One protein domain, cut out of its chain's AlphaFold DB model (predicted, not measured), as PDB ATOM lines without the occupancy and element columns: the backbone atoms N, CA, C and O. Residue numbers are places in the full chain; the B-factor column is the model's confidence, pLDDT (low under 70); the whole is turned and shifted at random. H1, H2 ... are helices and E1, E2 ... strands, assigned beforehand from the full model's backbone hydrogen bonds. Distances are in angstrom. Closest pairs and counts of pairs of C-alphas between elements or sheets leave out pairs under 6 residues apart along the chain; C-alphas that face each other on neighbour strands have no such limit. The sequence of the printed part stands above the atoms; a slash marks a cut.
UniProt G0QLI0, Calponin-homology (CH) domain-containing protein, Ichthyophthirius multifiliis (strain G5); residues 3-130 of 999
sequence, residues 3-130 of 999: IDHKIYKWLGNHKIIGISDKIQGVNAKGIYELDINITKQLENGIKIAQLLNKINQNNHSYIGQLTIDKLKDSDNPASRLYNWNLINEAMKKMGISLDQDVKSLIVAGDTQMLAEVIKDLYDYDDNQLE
ATOM      1  N   ILE A   3       8.231  41.996  19.092       96.56
ATOM      2  CA  ILE A   3       7.037  42.261  18.264       96.56
ATOM      3  C   ILE A   3       5.791  41.522  18.779       96.56
ATOM      4  O   ILE A   3       5.890  40.457  19.390       96.56
ATOM      5  N   ASP A   4       4.602  42.058  18.501       95.94
ATOM      6  CA  ASP A   4       3.330  41.428  18.879       95.94
ATOM      7  C   ASP A   4       3.084  40.089  18.166       95.94
ATOM      8  O   ASP A   4       3.413  39.914  16.989       95.94
ATOM      9  N   HIS A   5       2.380  39.167  18.838       94.19
ATOM     10  CA  HIS A   5       1.948  37.873  18.284       94.19
ATOM     11  C   HIS A   5       1.286  37.991  16.894       94.19
ATOM     12  O   HIS A   5       1.475  37.118  16.041       94.19
ATOM     13  N   LYS A   6       0.475  39.033  16.645       95.44
ATOM     14  CA  LYS A   6      -0.161  39.254  15.331       95.44
ATOM     15  C   LYS A   6       0.887  39.421  14.228       95.44
ATOM     16  O   LYS A   6       0.864  38.681  13.246       95.44
ATOM     17  N   ILE A   7       1.826  40.342  14.447       96.75
ATOM     18  CA  ILE A   7       2.912  40.678  13.525       96.75
ATOM     19  C   ILE A   7       3.817  39.457  13.329       96.75
ATOM     20  O   ILE A   7       4.113  39.098  12.193       96.75
ATOM     21  N   TYR A   8       4.167  38.746  14.410       95.69
ATOM     22  CA  TYR A   8       4.940  37.502  14.333       95.69
ATOM     23  C   TYR A   8       4.280  36.467  13.405       95.69
ATOM     24  O   TYR A   8       4.916  35.936  12.492       95.69
ATOM     25  N   LYS A   9       2.975  36.217  13.586       94.75
ATOM     26  CA  LYS A   9       2.221  35.272  12.752       94.75
ATOM     27  C   LYS A   9       2.125  35.733  11.289       94.75
ATOM     28  O   LYS A   9       2.224  34.904  10.389       94.75
ATOM     29  N   TRP A  10       1.962  37.030  11.043       96.12
ATOM     30  CA  TRP A  10       1.901  37.610   9.697       96.12
ATOM     31  C   TRP A  10       3.244  37.520   8.950       96.12
ATOM     32  O   TRP A  10       3.274  37.061   7.807       96.12
ATOM     33  N   LEU A  11       4.368  37.810   9.617       96.50
ATOM     34  CA  LEU A  11       5.714  37.586   9.068       96.50
ATOM     35  C   LEU A  11       5.972  36.100   8.750       96.50
ATOM     36  O   LEU A  11       6.636  35.787   7.758       96.50
ATOM     37  N   GLY A  12       5.418  35.186   9.554       95.44
ATOM     38  CA  GLY A  12       5.413  33.747   9.276       95.44
ATOM     39  C   GLY A  12       4.573  33.368   8.048       95.44
ATOM     40  O   GLY A  12       5.039  32.614   7.194       95.44
ATOM     41  N   ASN A  13       3.367  33.932   7.898       94.56
ATOM     42  CA  ASN A  13       2.504  33.713   6.724       94.56
ATOM     43  C   ASN A  13       3.195  34.148   5.416       94.56
ATOM     44  O   ASN A  13       3.171  33.409   4.430       94.56
ATOM     45  N   HIS A  14       3.863  35.308   5.424       95.06
ATOM     46  CA  HIS A  14       4.661  35.814   4.294       95.06
ATOM     47  C   HIS A  14       6.002  35.077   4.092       95.06
ATOM     48  O   HIS A  14       6.727  35.370   3.139       95.06
ATOM     49  N   LYS A  15       6.324  34.087   4.943       95.00
ATOM     50  CA  LYS A  15       7.575  33.296   4.945       95.00
ATOM     51  C   LYS A  15       8.848  34.130   5.142       95.00
ATOM     52  O   LYS A  15       9.928  33.749   4.691       95.00
ATOM     53  N   ILE A  16       8.728  35.263   5.830       95.94
ATOM     54  CA  ILE A  16       9.855  36.122   6.214       95.94
ATOM     55  C   ILE A  16      10.571  35.538   7.433       95.94
ATOM     56  O   ILE A  16      11.800  35.587   7.497       95.94
ATOM     57  N   ILE A  17       9.817  34.912   8.338       95.00
ATOM     58  CA  ILE A  17      10.318  34.099   9.452       95.00
ATOM     59  C   ILE A  17       9.926  32.638   9.187       95.00
ATOM     60  O   ILE A  17       8.780  32.353   8.829       95.00
ATOM     61  N   GLY A  18      10.882  31.719   9.308       86.50
ATOM     62  CA  GLY A  18      10.691  30.279   9.125       86.50
ATOM     63  C   GLY A  18      10.197  29.562  10.387       86.50
ATOM     64  O   GLY A  18      10.321  30.056  11.499       86.50
ATOM     65  N   ILE A  19       9.678  28.339  10.240       78.81
ATOM     66  CA  ILE A  19       9.299  27.487  11.392       78.81
ATOM     67  C   ILE A  19      10.552  26.985  12.150       78.81
ATOM     68  O   ILE A  19      10.489  26.662  13.331       78.81
ATOM     69  N   SER A  20      11.701  26.956  11.469       74.12
ATOM     70  CA  SER A  20      13.038  26.677  12.010       74.12
ATOM     71  C   SER A  20      13.619  27.795  12.879       74.12
ATOM     72  O   SER A  20      14.628  27.585  13.555       74.12
ATOM     73  N   ASP A  21      13.038  28.989  12.815       81.12
ATOM     74  CA  ASP A  21      13.647  30.200  13.338       81.12
ATOM     75  C   ASP A  21      13.392  30.299  14.843       81.12
ATOM     76  O   ASP A  21      12.253  30.324  15.312       81.12
ATOM     77  N   LYS A  22      14.473  30.324  15.627       70.56
ATOM     78  CA  LYS A  22      14.382  30.288  17.088       70.56
ATOM     79  C   LYS A  22      13.848  31.614  17.629       70.56
ATOM     80  O   LYS A  22      14.545  32.623  17.617       70.56
ATOM     81  N   ILE A  23      12.638  31.593  18.177       82.50
ATOM     82  CA  ILE A  23      12.166  32.636  19.094       82.50
ATOM     83  C   ILE A  23      13.047  32.565  20.353       82.50
ATOM     84  O   ILE A  23      13.204  31.482  20.919       82.50
ATOM     85  N   GLN A  24      13.621  33.686  20.796       81.31
ATOM     86  CA  GLN A  24      14.474  33.709  21.997       81.31
ATOM     87  C   GLN A  24      13.643  33.657  23.288       81.31
ATOM     88  O   GLN A  24      14.063  33.061  24.278       81.31
ATOM     89  N   GLY A  25      12.422  34.195  23.250       82.69
ATOM     90  CA  GLY A  25      11.410  34.023  24.286       82.69
ATOM     91  C   GLY A  25      10.053  34.604  23.882       82.69
ATOM     92  O   GLY A  25       9.951  35.409  22.955       82.69
ATOM     93  N   VAL A  26       9.004  34.206  24.603       85.38
ATOM     94  CA  VAL A  26       7.701  34.888  24.593       85.38
ATOM     95  C   VAL A  26       7.466  35.407  26.002       85.38
ATOM     96  O   VAL A  26       7.482  34.628  26.957       85.38
ATOM     97  N   ASN A  27       7.288  36.717  26.155       84.94
ATOM     98  CA  ASN A  27       7.088  37.304  27.479       84.94
ATOM     99  C   ASN A  27       5.636  37.126  27.966       84.94
ATOM    100  O   ASN A  27       4.729  36.809  27.194       84.94
ATOM    101  N   ALA A  28       5.387  37.382  29.253       78.19
ATOM    102  CA  ALA A  28       4.071  37.199  29.880       78.19
ATOM    103  C   ALA A  28       2.939  38.098  29.320       78.19
ATOM    104  O   ALA A  28       1.797  37.974  29.757       78.19
ATOM    105  N   LYS A  29       3.233  38.998  28.369       82.69
ATOM    106  CA  LYS A  29       2.250  39.819  27.642       82.69
ATOM    107  C   LYS A  29       1.943  39.290  26.230       82.69
ATOM    108  O   LYS A  29       1.117  39.881  25.544       82.69
ATOM    109  N   GLY A  30       2.579  38.198  25.794       85.81
ATOM    110  CA  GLY A  30       2.408  37.634  24.448       85.81
ATOM    111  C   GLY A  30       3.247  38.315  23.359       85.81
ATOM    112  O   GLY A  30       2.942  38.167  22.176       85.81
ATOM    113  N   ILE A  31       4.291  39.054  23.749       90.50
ATOM    114  CA  ILE A  31       5.245  39.687  22.829       90.50
ATOM    115  C   ILE A  31       6.390  38.698  22.561       90.50
ATOM    116  O   ILE A  31       6.898  38.063  23.490       90.50
ATOM    117  N   TYR A  32       6.767  38.559  21.291       93.88
ATOM    118  CA  TYR A  32       7.742  37.598  20.777       93.88
ATOM    119  C   TYR A  32       9.095  38.274  20.571       93.88
ATOM    120  O   TYR A  32       9.175  39.311  19.911       93.88
ATOM    121  N   GLU A  33      10.160  37.667  21.089       95.50
ATOM    122  CA  GLU A  33      11.530  38.143  20.897       95.50
ATOM    123  C   GLU A  33      12.217  37.382  19.756       95.50
ATOM    124  O   GLU A  33      12.493  36.182  19.854       95.50
ATOM    125  N   LEU A  34      12.457  38.084  18.646       94.88
ATOM    126  CA  LEU A  34      13.124  37.539  17.463       94.88
ATOM    127  C   LEU A  34      14.623  37.367  17.692       94.88
ATOM    128  O   LEU A  34      15.262  38.240  18.284       94.88
ATOM    129  N   ASP A  35      15.182  36.303  17.109       93.69
ATOM    130  CA  ASP A  35      16.619  36.051  17.124       93.69
ATOM    131  C   ASP A  35      17.453  37.236  16.613       93.69
ATOM    132  O   ASP A  35      17.027  38.025  15.763       93.69
ATOM    133  N   ILE A  36      18.686  37.324  17.113       94.31
ATOM    134  CA  ILE A  36      19.677  38.335  16.744       94.31
ATOM    135  C   ILE A  36      19.959  38.319  15.234       94.31
ATOM    136  O   ILE A  36      20.043  39.387  14.632       94.31
ATOM    137  N   ASN A  37      20.041  37.149  14.591       94.06
ATOM    138  CA  ASN A  37      20.315  37.070  13.151       94.06
ATOM    139  C   ASN A  37      19.143  37.611  12.315       94.06
ATOM    140  O   ASN A  37      19.347  38.313  11.327       94.06
ATOM    141  N   ILE A  38      17.908  37.335  12.736       95.00
ATOM    142  CA  ILE A  38      16.685  37.795  12.060       95.00
ATOM    143  C   ILE A  38      16.474  39.289  12.306       95.00
ATOM    144  O   ILE A  38      16.157  40.025  11.374       95.00
ATOM    145  N   THR A  39      16.730  39.744  13.536       96.38
ATOM    146  CA  THR A  39      16.763  41.165  13.899       96.38
ATOM    147  C   THR A  39      17.734  41.915  12.984       96.38
ATOM    148  O   THR A  39      17.306  42.840  12.304       96.38
ATOM    149  N   LYS A  40      18.983  41.448  12.847       96.50
ATOM    150  CA  LYS A  40      19.989  42.031  11.938       96.50
ATOM    151  C   LYS A  40      19.565  42.024  10.465       96.50
ATOM    152  O   LYS A  40      19.801  42.998   9.757       96.50
ATOM    153  N   GLN A  41      18.915  40.967   9.976       96.31
ATOM    154  CA  GLN A  41      18.435  40.918   8.584       96.31
ATOM    155  C   GLN A  41      17.219  41.828   8.314       96.31
ATOM    156  O   GLN A  41      17.005  42.230   7.167       96.31
ATOM    157  N   LEU A  42      16.427  42.162   9.338       96.81
ATOM    158  CA  LEU A  42      15.376  43.187   9.271       96.81
ATOM    159  C   LEU A  42      15.979  44.599   9.390       96.81
ATOM    160  O   LEU A  42      15.622  45.478   8.614       96.81
ATOM    161  N   GLU A  43      16.951  44.790  10.283       97.12
ATOM    162  CA  GLU A  43      17.684  46.044  10.519       97.12
ATOM    163  C   GLU A  43      18.539  46.462   9.312       97.12
ATOM    164  O   GLU A  43      18.556  47.630   8.932       97.12
ATOM    165  N   ASN A  44      19.174  45.508   8.623       96.94
ATOM    166  CA  ASN A  44      19.835  45.729   7.332       96.94
ATOM    167  C   ASN A  44      18.842  45.758   6.145       96.94
ATOM    168  O   ASN A  44      19.244  45.837   4.985       96.94
ATOM    169  N   GLY A  45      17.533  45.674   6.400       97.00
ATOM    170  CA  GLY A  45      16.476  45.854   5.403       97.00
ATOM    171  C   GLY A  45      16.245  44.686   4.435       97.00
ATOM    172  O   GLY A  45      15.229  44.668   3.745       97.00
ATOM    173  N   ILE A  46      17.115  43.672   4.397       96.69
ATOM    174  CA  ILE A  46      17.025  42.524   3.472       96.69
ATOM    175  C   ILE A  46      15.680  41.795   3.626       96.69
ATOM    176  O   ILE A  46      14.972  41.550   2.645       96.69
ATOM    177  N   LYS A  47      15.283  41.501   4.870       96.88
ATOM    178  CA  LYS A  47      13.995  40.856   5.182       96.88
ATOM    179  C   LYS A  47      12.796  41.785   4.953       96.88
ATOM    180  O   LYS A  47      11.729  41.298   4.592       96.88
ATOM    181  N   ILE A  48      12.977  43.102   5.076       97.69
ATOM    182  CA  ILE A  48      11.947  44.105   4.752       97.69
ATOM    183  C   ILE A  48      11.717  44.168   3.235       97.69
ATOM    184  O   ILE A  48      10.577  44.143   2.787       97.69
ATOM    185  N   ALA A  49      12.769  44.145   2.415       96.75
ATOM    186  CA  ALA A  49      12.638  44.086   0.957       96.75
ATOM    187  C   ALA A  49      12.006  42.765   0.470       96.75
ATOM    188  O   ALA A  49      11.216  42.766  -0.476       96.75
ATOM    189  N   GLN A  50      12.298  41.641   1.138       96.31
ATOM    190  CA  GLN A  50      11.599  40.369   0.909       96.31
ATOM    191  C   GLN A  50      10.101  40.474   1.256       96.31
ATOM    192  O   GLN A  50       9.269  40.025   0.468       96.31
ATOM    193  N   LEU A  51       9.756  41.107   2.383       96.62
ATOM    194  CA  LEU A  51       8.377  41.353   2.823       96.62
ATOM    195  C   LEU A  51       7.607  42.258   1.851       96.62
ATOM    196  O   LEU A  51       6.519  41.892   1.416       96.62
ATOM    197  N   LEU A  52       8.194  43.382   1.433       95.62
ATOM    198  CA  LEU A  52       7.604  44.289   0.442       95.62
ATOM    199  C   LEU A  52       7.320  43.565  -0.877       95.62
ATOM    200  O   LEU A  52       6.217  43.662  -1.409       95.62
ATOM    201  N   ASN A  53       8.268  42.763  -1.372       94.31
ATOM    202  CA  ASN A  53       8.052  41.938  -2.562       94.31
ATOM    203  C   ASN A  53       6.952  40.873  -2.372       94.31
ATOM    204  O   ASN A  53       6.322  40.494  -3.358       94.31
ATOM    205  N   LYS A  54       6.694  40.393  -1.148       94.50
ATOM    206  CA  LYS A  54       5.611  39.437  -0.851       94.50
ATOM    207  C   LYS A  54       4.235  40.098  -0.787       94.50
ATOM    208  O   LYS A  54       3.321  39.625  -1.455       94.50
ATOM    209  N   ILE A  55       4.119  41.227  -0.090       93.56
ATOM    210  CA  ILE A  55       2.917  42.081  -0.068       93.56
ATOM    211  C   ILE A  55       2.521  42.469  -1.507       93.56
ATOM    212  O   ILE A  55       1.383  42.283  -1.929       93.56
ATOM    213  N   ASN A  56       3.496  42.918  -2.299       89.50
ATOM    214  CA  ASN A  56       3.324  43.306  -3.702       89.50
ATOM    215  C   ASN A  56       2.910  42.129  -4.616       89.50
ATOM    216  O   ASN A  56       2.101  42.300  -5.524       89.50
ATOM    217  N   GLN A  57       3.416  40.913  -4.361       88.94
ATOM    218  CA  GLN A  57       2.999  39.701  -5.084       88.94
ATOM    219  C   GLN A  57       1.555  39.282  -4.774       88.94
ATOM    220  O   GLN A  57       0.878  38.776  -5.667       88.94
ATOM    221  N   ASN A  58       1.085  39.486  -3.541       86.56
ATOM    222  CA  ASN A  58      -0.265  39.099  -3.126       86.56
ATOM    223  C   ASN A  58      -1.335  40.101  -3.594       86.56
ATOM    224  O   ASN A  58      -2.419  39.692  -3.999       86.56
ATOM    225  N   ASN A  59      -1.031  41.402  -3.561       81.25
ATOM    226  CA  ASN A  59      -2.028  42.466  -3.743       81.25
ATOM    227  C   ASN A  59      -2.222  42.921  -5.208       81.25
ATOM    228  O   ASN A  59      -2.919  43.902  -5.453       81.25
ATOM    229  N   HIS A  60      -1.623  42.219  -6.182       71.88
ATOM    230  CA  HIS A  60      -1.749  42.378  -7.649       71.88
ATOM    231  C   HIS A  60      -1.448  43.760  -8.283       71.88
ATOM    232  O   HIS A  60      -1.228  43.827  -9.493       71.88
ATOM    233  N   SER A  61      -1.387  44.847  -7.515       62.69
ATOM    234  CA  SER A  61      -0.993  46.180  -7.981       62.69
ATOM    235  C   SER A  61       0.511  46.213  -8.260       62.69
ATOM    236  O   SER A  61       1.309  46.109  -7.335       62.69
ATOM    237  N   TYR A  62       0.918  46.325  -9.531       52.31
ATOM    238  CA  TYR A  62       2.317  46.150  -9.946       52.31
ATOM    239  C   TYR A  62       3.205  47.363  -9.604       52.31
ATOM    240  O   TYR A  62       3.611  48.147 -10.465       52.31
ATOM    241  N   ILE A  63       3.541  47.514  -8.323       60.12
ATOM    242  CA  ILE A  63       4.489  48.518  -7.839       60.12
ATOM    243  C   ILE A  63       5.899  47.943  -8.030       60.12
ATOM    244  O   ILE A  63       6.341  47.105  -7.254       60.12
ATOM    245  N   GLY A  64       6.578  48.345  -9.112       67.31
ATOM    246  CA  GLY A  64       7.780  47.691  -9.666       67.31
ATOM    247  C   GLY A  64       8.744  47.032  -8.659       67.31
ATOM    248  O   GLY A  64       9.264  47.689  -7.757       67.31
ATOM    249  N   GLN A  65       8.981  45.731  -8.864       76.19
ATOM    250  CA  GLN A  65       9.671  44.804  -7.959       76.19
ATOM    251  C   GLN A  65      11.030  45.314  -7.441       76.19
ATOM    252  O   GLN A  65      11.896  45.731  -8.213       76.19
ATOM    253  N   LEU A  66      11.255  45.193  -6.127       84.31
ATOM    254  CA  LEU A  66      12.550  45.460  -5.500       84.31
ATOM    255  C   LEU A  66      13.537  44.354  -5.904       84.31
ATOM    256  O   LEU A  66      13.425  43.218  -5.439       84.31
ATOM    257  N   THR A  67      14.510  44.673  -6.756       85.31
ATOM    258  CA  THR A  67      15.618  43.767  -7.102       85.31
ATOM    259  C   THR A  67      16.510  43.567  -5.877       85.31
ATOM    260  O   THR A  67      17.332  44.434  -5.569       85.31
ATOM    261  N   ILE A  68      16.319  42.450  -5.169       85.38
ATOM    262  CA  ILE A  68      17.021  42.112  -3.916       85.38
ATOM    263  C   ILE A  68      18.541  42.096  -4.136       85.38
ATOM    264  O   ILE A  68      19.281  42.573  -3.287       85.38
ATOM    265  N   ASP A  69      18.982  41.683  -5.325       85.12
ATOM    266  CA  ASP A  69      20.386  41.586  -5.760       85.12
ATOM    267  C   ASP A  69      21.139  42.935  -5.786       85.12
ATOM    268  O   ASP A  69      22.348  42.970  -6.002       85.12
ATOM    269  N   LYS A  70      20.438  44.063  -5.588       90.94
ATOM    270  CA  LYS A  70      21.054  45.393  -5.428       90.94
ATOM    271  C   LYS A  70      21.340  45.768  -3.975       90.94
ATOM    272  O   LYS A  70      21.989  46.792  -3.768       90.94
ATOM    273  N   LEU A  71      20.823  45.023  -2.996       94.44
ATOM    274  CA  LEU A  71      21.035  45.277  -1.570       94.44
ATOM    275  C   LEU A  71      22.430  44.815  -1.134       94.44
ATOM    276  O   LEU A  71      23.057  43.974  -1.772       94.44
ATOM    277  N   LYS A  72      22.928  45.387  -0.038       96.00
ATOM    278  CA  LYS A  72      24.238  45.059   0.536       96.00
ATOM    279  C   LYS A  72      24.077  44.164   1.760       96.00
ATOM    280  O   LYS A  72      23.514  44.601   2.763       96.00
ATOM    281  N   ASP A  73      24.632  42.955   1.701       92.50
ATOM    282  CA  ASP A  73      24.519  41.959   2.778       92.50
ATOM    283  C   ASP A  73      25.328  42.299   4.043       92.50
ATOM    284  O   ASP A  73      25.024  41.807   5.129       92.50
ATOM    285  N   SER A  74      26.347  43.156   3.940       93.75
ATOM    286  CA  SER A  74      27.219  43.503   5.067       93.75
ATOM    287  C   SER A  74      26.525  44.384   6.115       93.75
ATOM    288  O   SER A  74      26.056  45.468   5.792       93.75
ATOM    289  N   ASP A  75      26.558  43.979   7.386       92.19
ATOM    290  CA  ASP A  75      25.868  44.616   8.528       92.19
ATOM    291  C   ASP A  75      26.533  45.917   9.058       92.19
ATOM    292  O   ASP A  75      26.589  46.188  10.258       92.19
ATOM    293  N   ASN A  76      27.088  46.740   8.163       95.12
ATOM    294  CA  ASN A  76      27.660  48.046   8.513       95.12
ATOM    295  C   ASN A  76      26.648  49.188   8.270       95.12
ATOM    296  O   ASN A  76      25.841  49.096   7.340       95.12
ATOM    297  N   PRO A  77      26.697  50.303   9.034       95.25
ATOM    298  CA  PRO A  77      25.714  51.388   8.917       95.25
ATOM    299  C   PRO A  77      25.589  51.990   7.510       95.25
ATOM    300  O   PRO A  77      24.493  52.359   7.097       95.25
ATOM    301  N   ALA A  78      26.677  52.037   6.731       95.25
ATOM    302  CA  ALA A  78      26.654  52.522   5.348       95.25
ATOM    303  C   ALA A  78      25.844  51.610   4.403       95.25
ATOM    304  O   ALA A  78      25.223  52.090   3.453       95.25
ATOM    305  N   SER A  79      25.821  50.304   4.675       96.19
ATOM    306  CA  SER A  79      25.004  49.325   3.950       96.19
ATOM    307  C   SER A  79      23.547  49.393   4.378       96.19
ATOM    308  O   SER A  79      22.683  49.479   3.505       96.19
ATOM    309  N   ARG A  80      23.273  49.492   5.689       97.62
ATOM    310  CA  ARG A  80      21.906  49.707   6.192       97.62
ATOM    311  C   ARG A  80      21.310  50.986   5.609       97.62
ATOM    312  O   ARG A  80      20.220  50.940   5.056       97.62
ATOM    313  N   LEU A  81      22.039  52.106   5.637       96.88
ATOM    314  CA  LEU A  81      21.593  53.385   5.069       96.88
ATOM    315  C   LEU A  81      21.276  53.285   3.571       96.88
ATOM    316  O   LEU A  81      20.259  53.807   3.114       96.88
ATOM    317  N   TYR A  82      22.133  52.605   2.811       97.62
ATOM    318  CA  TYR A  82      21.931  52.381   1.383       97.62
ATOM    319  C   TYR A  82      20.690  51.504   1.112       97.62
ATOM    320  O   TYR A  82      19.837  51.888   0.310       97.62
ATOM    321  N   ASN A  83      20.532  50.392   1.838       97.69
ATOM    322  CA  ASN A  83      19.370  49.505   1.732       97.69
ATOM    323  C   ASN A  83      18.069  50.236   2.128       97.69
ATOM    324  O   ASN A  83      17.076  50.174   1.402       97.69
ATOM    325  N   TRP A  84      18.078  51.002   3.224       97.50
ATOM    326  CA  TRP A  84      16.914  51.758   3.705       97.50
ATOM    327  C   TRP A  84      16.510  52.934   2.813       97.50
ATOM    328  O   TRP A  84      15.335  53.302   2.806       97.50
ATOM    329  N   ASN A  85      17.420  53.496   2.011       96.44
ATOM    330  CA  ASN A  85      17.039  54.458   0.973       96.44
ATOM    331  C   ASN A  85      16.198  53.781  -0.129       96.44
ATOM    332  O   ASN A  85      15.118  54.276  -0.452       96.44
ATOM    333  N   LEU A  86      16.630  52.615  -0.631       96.12
ATOM    334  CA  LEU A  86      15.888  51.836  -1.638       96.12
ATOM    335  C   LEU A  86      14.530  51.335  -1.107       96.12
ATOM    336  O   LEU A  86      13.531  51.340  -1.827       96.12
ATOM    337  N   ILE A  87      14.477  50.940   0.167       96.50
ATOM    338  CA  ILE A  87      13.246  50.512   0.849       96.50
ATOM    339  C   ILE A  87      12.268  51.684   1.017       96.50
ATOM    340  O   ILE A  87      11.086  51.531   0.712       96.50
ATOM    341  N   ASN A  88      12.742  52.869   1.418       96.25
ATOM    342  CA  ASN A  88      11.909  54.072   1.544       96.25
ATOM    343  C   ASN A  88      11.307  54.488   0.182       96.25
ATOM    344  O   ASN A  88      10.127  54.826   0.112       96.25
ATOM    345  N   GLU A  89      12.055  54.375  -0.922       94.06
ATOM    346  CA  GLU A  89      11.511  54.595  -2.275       94.06
ATOM    347  C   GLU A  89      10.428  53.586  -2.686       94.06
ATOM    348  O   GLU A  89       9.503  53.950  -3.414       94.06
ATOM    349  N   ALA A  90      10.514  52.328  -2.244       93.19
ATOM    350  CA  ALA A  90       9.470  51.333  -2.485       93.19
ATOM    351  C   ALA A  90       8.229  51.593  -1.615       93.19
ATOM    352  O   ALA A  90       7.113  51.652  -2.133       93.19
ATOM    353  N   MET A  91       8.422  51.843  -0.317       94.06
ATOM    354  CA  MET A  91       7.343  52.133   0.634       94.06
ATOM    355  C   MET A  91       6.563  53.400   0.263       94.06
ATOM    356  O   MET A  91       5.333  53.389   0.289       94.06
ATOM    357  N   LYS A  92       7.241  54.449  -0.226       92.44
ATOM    358  CA  LYS A  92       6.586  55.664  -0.744       92.44
ATOM    359  C   LYS A  92       5.644  55.397  -1.920       92.44
ATOM    360  O   LYS A  92       4.634  56.084  -2.039       92.44
ATOM    361  N   LYS A  93       5.924  54.397  -2.764       88.94
ATOM    362  CA  LYS A  93       5.020  53.991  -3.860       88.94
ATOM    363  C   LYS A  93       3.795  53.221  -3.352       88.94
ATOM    364  O   LYS A  93       2.762  53.249  -4.006       88.94
ATOM    365  N   MET A  94       3.896  52.601  -2.175       85.56
ATOM    366  CA  MET A  94       2.773  52.035  -1.411       85.56
ATOM    367  C   MET A  94       2.078  53.087  -0.519       85.56
ATOM    368  O   MET A  94       1.228  52.745   0.291       85.56
ATOM    369  N   GLY A  95       2.434  54.373  -0.631       87.81
ATOM    370  CA  GLY A  95       1.856  55.457   0.173       87.81
ATOM    371  C   GLY A  95       2.406  55.584   1.600       87.81
ATOM    372  O   GLY A  95       1.993  56.493   2.314       87.81
ATOM    373  N   ILE A  96       3.356  54.737   2.011       91.69
ATOM    374  CA  ILE A  96       3.964  54.761   3.349       91.69
ATOM    375  C   ILE A  96       5.243  55.608   3.302       91.69
ATOM    376  O   ILE A  96       6.262  55.206   2.735       91.69
ATOM    377  N   SER A  97       5.207  56.805   3.887       90.38
ATOM    378  CA  SER A  97       6.351  57.721   3.931       90.38
ATOM    379  C   SER A  97       7.164  57.556   5.215       90.38
ATOM    380  O   SER A  97       6.725  57.973   6.280       90.38
ATOM    381  N   LEU A  98       8.381  57.019   5.101       94.69
ATOM    382  CA  LEU A  98       9.349  57.004   6.200       94.69
ATOM    383  C   LEU A  98      10.075  58.348   6.315       94.69
ATOM    384  O   LEU A  98      10.802  58.740   5.389       94.69
ATOM    385  N   ASP A  99       9.917  58.998   7.468       92.75
ATOM    386  CA  ASP A  99      10.640  60.214   7.835       92.75
ATOM    387  C   ASP A  99      12.145  59.975   8.003       92.75
ATOM    388  O   ASP A  99      12.625  58.860   8.248       92.75
ATOM    389  N   GLN A 100      12.918  61.050   7.837       93.81
ATOM    390  CA  GLN A 100      14.377  60.976   7.831       93.81
ATOM    391  C   GLN A 100      14.950  60.559   9.193       93.81
ATOM    392  O   GLN A 100      15.941  59.827   9.223       93.81
ATOM    393  N   ASP A 101      14.307  60.951  10.292       91.69
ATOM    394  CA  ASP A 101      14.776  60.653  11.647       91.69
ATOM    395  C   ASP A 101      14.497  59.193  12.027       91.69
ATOM    396  O   ASP A 101      15.419  58.492  12.439       91.69
ATOM    397  N   VAL A 102      13.291  58.677  11.750       93.19
ATOM    398  CA  VAL A 102      12.943  57.248  11.914       93.19
ATOM    399  C   VAL A 102      13.907  56.362  11.118       93.19
ATOM    400  O   VAL A 102      14.476  55.409  11.654       93.19
ATOM    401  N   LYS A 103      14.182  56.719   9.855       96.19
ATOM    402  CA  LYS A 103      15.187  56.027   9.031       96.19
ATOM    403  C   LYS A 103      16.583  56.074   9.670       96.19
ATOM    404  O   LYS A 103      17.306  55.082   9.621       96.19
ATOM    405  N   SER A 104      16.971  57.207  10.253       94.31
ATOM    406  CA  SER A 104      18.290  57.385  10.878       94.31
ATOM    407  C   SER A 104      18.435  56.572  12.167       94.31
ATOM    408  O   SER A 104      19.489  55.975  12.384       94.31
ATOM    409  N   LEU A 105      17.373  56.468  12.971       94.19
ATOM    410  CA  LEU A 105      17.322  55.628  14.172       94.19
ATOM    411  C   LEU A 105      17.432  54.135  13.825       94.19
ATOM    412  O   LEU A 105      18.254  53.430  14.408       94.19
ATOM    413  N   ILE A 106      16.705  53.657  12.809       96.44
ATOM    414  CA  ILE A 106      16.819  52.261  12.345       96.44
ATOM    415  C   ILE A 106      18.233  51.970  11.812       96.44
ATOM    416  O   ILE A 106      18.815  50.931  12.119       96.44
ATOM    417  N   VAL A 107      18.839  52.907  11.075       95.62
ATOM    418  CA  VAL A 107      20.233  52.791  10.602       95.62
ATOM    419  C   VAL A 107      21.244  52.785  11.758       95.62
ATOM    420  O   VAL A 107      22.272  52.112  11.643       95.62
ATOM    421  N   ALA A 108      20.942  53.451  12.877       95.31
ATOM    422  CA  ALA A 108      21.718  53.393  14.120       95.31
ATOM    423  C   ALA A 108      21.502  52.099  14.938       95.31
ATOM    424  O   ALA A 108      22.275  51.837  15.858       95.31
ATOM    425  N   GLY A 109      20.503  51.279  14.592       95.44
ATOM    426  CA  GLY A 109      20.178  50.017  15.266       95.44
ATOM    427  C   GLY A 109      19.015  50.087  16.260       95.44
ATOM    428  O   GLY A 109      18.883  49.206  17.110       95.44
ATOM    429  N   ASP A 110      18.156  51.106  16.174       96.94
ATOM    430  CA  ASP A 110      16.936  51.176  16.981       96.94
ATOM    431  C   ASP A 110      15.912  50.119  16.528       96.94
ATOM    432  O   ASP A 110      15.172  50.279  15.549       96.94
ATOM    433  N   THR A 111      15.869  49.006  17.265       96.69
ATOM    434  CA  THR A 111      14.938  47.908  16.980       96.69
ATOM    435  C   THR A 111      13.493  48.187  17.410       96.69
ATOM    436  O   THR A 111      12.608  47.434  17.007       96.69
ATOM    437  N   GLN A 112      13.218  49.247  18.183       95.69
ATOM    438  CA  GLN A 112      11.844  49.657  18.495       95.69
ATOM    439  C   GLN A 112      11.247  50.431  17.316       95.69
ATOM    440  O   GLN A 112      10.175  50.067  16.838       95.69
ATOM    441  N   MET A 113      11.976  51.413  16.777       96.88
ATOM    442  CA  MET A 113      11.581  52.115  15.546       96.88
ATOM    443  C   MET A 113      11.382  51.130  14.384       96.88
ATOM    444  O   MET A 113      10.417  51.230  13.630       96.88
ATOM    445  N   LEU A 114      12.240  50.109  14.275       97.50
ATOM    446  CA  LEU A 114      12.077  49.033  13.292       97.50
ATOM    447  C   LEU A 114      10.782  48.222  13.496       97.50
ATOM    448  O   LEU A 114      10.126  47.866  12.518       97.50
ATOM    449  N   ALA A 115      10.400  47.932  14.744       97.19
ATOM    450  CA  ALA A 115       9.160  47.223  15.057       97.19
ATOM    451  C   ALA A 115       7.909  48.059  14.729       97.19
ATOM    452  O   ALA A 115       6.924  47.506  14.238       97.19
ATOM    453  N   GLU A 116       7.962  49.378  14.934       96.38
ATOM    454  CA  GLU A 116       6.898  50.314  14.547       96.38
ATOM    455  C   GLU A 116       6.734  50.361  13.014       96.38
ATOM    456  O   GLU A 116       5.630  50.163  12.512       96.38
ATOM    457  N   VAL A 117       7.827  50.431  12.247       97.06
ATOM    458  CA  VAL A 117       7.777  50.379  10.767       97.06
ATOM    459  C   VAL A 117       7.256  49.037  10.228       97.06
ATOM    460  O   VAL A 117       6.556  48.991   9.215       97.06
ATOM    461  N   ILE A 118       7.561  47.922  10.899       97.62
ATOM    462  CA  ILE A 118       6.990  46.607  10.557       97.62
ATOM    463  C   ILE A 118       5.488  46.560  10.878       97.62
ATOM    464  O   ILE A 118       4.737  45.891  10.163       97.62
ATOM    465  N   LYS A 119       5.034  47.275  11.913       96.44
ATOM    466  CA  LYS A 119       3.611  47.410  12.236       96.44
ATOM    467  C   LYS A 119       2.871  48.255  11.194       96.44
ATOM    468  O   LYS A 119       1.812  47.822  10.760       96.44
ATOM    469  N   ASP A 120       3.436  49.365  10.724       95.12
ATOM    470  CA  ASP A 120       2.831  50.162   9.641       95.12
ATOM    471  C   ASP A 120       2.652  49.331   8.355       95.12
ATOM    472  O   ASP A 120       1.644  49.443   7.656       95.12
ATOM    473  N   LEU A 121       3.609  48.441   8.062       96.62
ATOM    474  CA  LEU A 121       3.517  47.485   6.952       96.62
ATOM    475  C   LEU A 121       2.478  46.377   7.188       96.62
ATOM    476  O   LEU A 121       1.833  45.955   6.228       96.62
ATOM    477  N   TYR A 122       2.300  45.920   8.435       96.56
ATOM    478  CA  TYR A 122       1.213  45.009   8.816       96.56
ATOM    479  C   TYR A 122      -0.147  45.689   8.627       96.56
ATOM    480  O   TYR A 122      -1.002  45.150   7.928       96.56
ATOM    481  N   ASP A 123      -0.329  46.882   9.201       93.62
ATOM    482  CA  ASP A 123      -1.595  47.615   9.164       93.62
ATOM    483  C   ASP A 123      -1.948  47.989   7.708       93.62
ATOM    484  O   ASP A 123      -3.114  47.910   7.327       93.62
ATOM    485  N   TYR A 124      -0.969  48.297   6.845       93.56
ATOM    486  CA  TYR A 124      -1.205  48.466   5.404       93.56
ATOM    487  C   TYR A 124      -1.756  47.193   4.734       93.56
ATOM    488  O   TYR A 124      -2.756  47.268   4.022       93.56
ATOM    489  N   ASP A 125      -1.121  46.035   4.943       94.00
ATOM    490  CA  ASP A 125      -1.490  44.771   4.282       94.00
ATOM    491  C   ASP A 125      -2.847  44.230   4.783       94.00
ATOM    492  O   ASP A 125      -3.671  43.800   3.976       94.00
ATOM    493  N   ASP A 126      -3.133  44.346   6.088       91.06
ATOM    494  CA  ASP A 126      -4.427  43.973   6.699       91.06
ATOM    495  C   ASP A 126      -5.575  44.830   6.111       91.06
ATOM    496  O   ASP A 126      -6.616  44.301   5.713       91.06
ATOM    497  N   ASN A 127      -5.359  46.145   5.936       85.19
ATOM    498  CA  ASN A 127      -6.335  47.045   5.302       85.19
ATOM    499  C   ASN A 127      -6.573  46.729   3.810       85.19
ATOM    500  O   ASN A 127      -7.703  46.862   3.338       85.19
ATOM    501  N   GLN A 128      -5.555  46.297   3.051       80.31
ATOM    502  CA  GLN A 128      -5.772  45.869   1.658       80.31
ATOM    503  C   GLN A 128      -6.648  44.608   1.597       80.31
ATOM    504  O   GLN A 128      -7.563  44.538   0.774       80.31
ATOM    505  N   LEU A 129      -6.437  43.646   2.502       66.00
ATOM    506  CA  LEU A 129      -7.209  42.400   2.544       66.00
ATOM    507  C   LEU A 129      -8.707  42.623   2.820       66.00
ATOM    508  O   LEU A 129      -9.529  41.931   2.213       66.00
ATOM    509  N   GLU A 130      -9.093  43.601   3.650       54.16
ATOM    510  CA  GLU A 130     -10.517  43.930   3.854       54.16
ATOM    511  C   GLU A 130     -11.198  44.423   2.558       54.16
ATOM    512  O   GLU A 130     -12.349  44.065   2.278       54.16
TER     513      GLU A 130
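Overview. This is residues 3 to 130 of the 999 residues of the protein "Calponin-homology (CH) domain-containing protein" of Ichthyophthirius multifiliis (strain G5) (UniProt G0QLI0). Three long helices, H3, H4 and H6, run much the same way, with their centres in a triangle, H3 next to both the others while H4 and H6 stay apart. The short helix H5 joins H4 to the beginning of H6, the end of H2 meets the beginnings of H3 and H6 at a corner, H1 crosses H6 farther along, at its residues 118 to 122, and a small hairpin, E1 and E2, lies at the edge beside H1. The printed part has 128 residues and is mostly helix, with six named helices and two named strands in the order H1, E1, E2, H2, H3, H4, H5, H6; the two-stranded sheet is antiparallel. It is compact, with a radius of gyration of the C-alphas of 14.0 A, and spans 39 by 38 by 26 A.

Arrangement. Residues 3 to 4 pair antiparallel with residues 31 to 32 of E2, residues 31 to 34. H1, residues 5 to 13, comes closest to E2 at the C-alphas of His 5 and Ile 31, 5.9 A apart. E1, residues 23 to 26, forms an antiparallel hairpin with E2, with N 24 and O 33 at 2.9 A and N 33 and O 25 at 2.9 A. H2, residues 36 to 43, and H3, residues 46 to 58, only just touch, with 3 pairs of C-alphas within 8 A, and only at the corner; the closest C-alphas are those of Gln 41 and Lys 47, 5.6 A apart. H4, residues 77 to 93, touches H3 at a shallow tilt of 16 degrees, the same way; the closest C-alphas are those of Ala 49 and Ile 87, 6.5 A apart. H5, residues 100 to 108, forms a helical hairpin with H4, touching its residues 77 to 84 alone, closest at the C-alphas of Arg 80 and Val 107, 5.6 A apart. H6, residues 111 to 130, is the hub, touching H1, H2 and H5; its closest C-alphas to H1 are Tyr 122 to Ile 7, 6.6 A, to H2 Leu 114 to Glu 43, 6.9 A, and to H5 Leu 114 to Ile 106, 5.8 A. H3 and H6 are close but not clearly touching. Every O i to N i+4 pair is within hydrogen-bond range in H1, H2, H3, H5 and H6, and 12 of 13 are in H4.

Along the chain. H1 begins at C-alpha 5, (1.948, 37.873, 18.284). H3 is 18.8 A long, H4 24.5 A, and H6 28.9 A, ending at C-alpha 130, (-10.517, 43.930, 3.854).

Size, cuts and confidence. The C-alphas of Ala 28 and Gly 64 are the two farthest apart, 41.1 A. The printed part has no cut. The link from H3 to H4, residues 59 to 76, is long. The mean pLDDT of the printed part is 90.9; residues 61 to 64 and 129 to 130 are under 70.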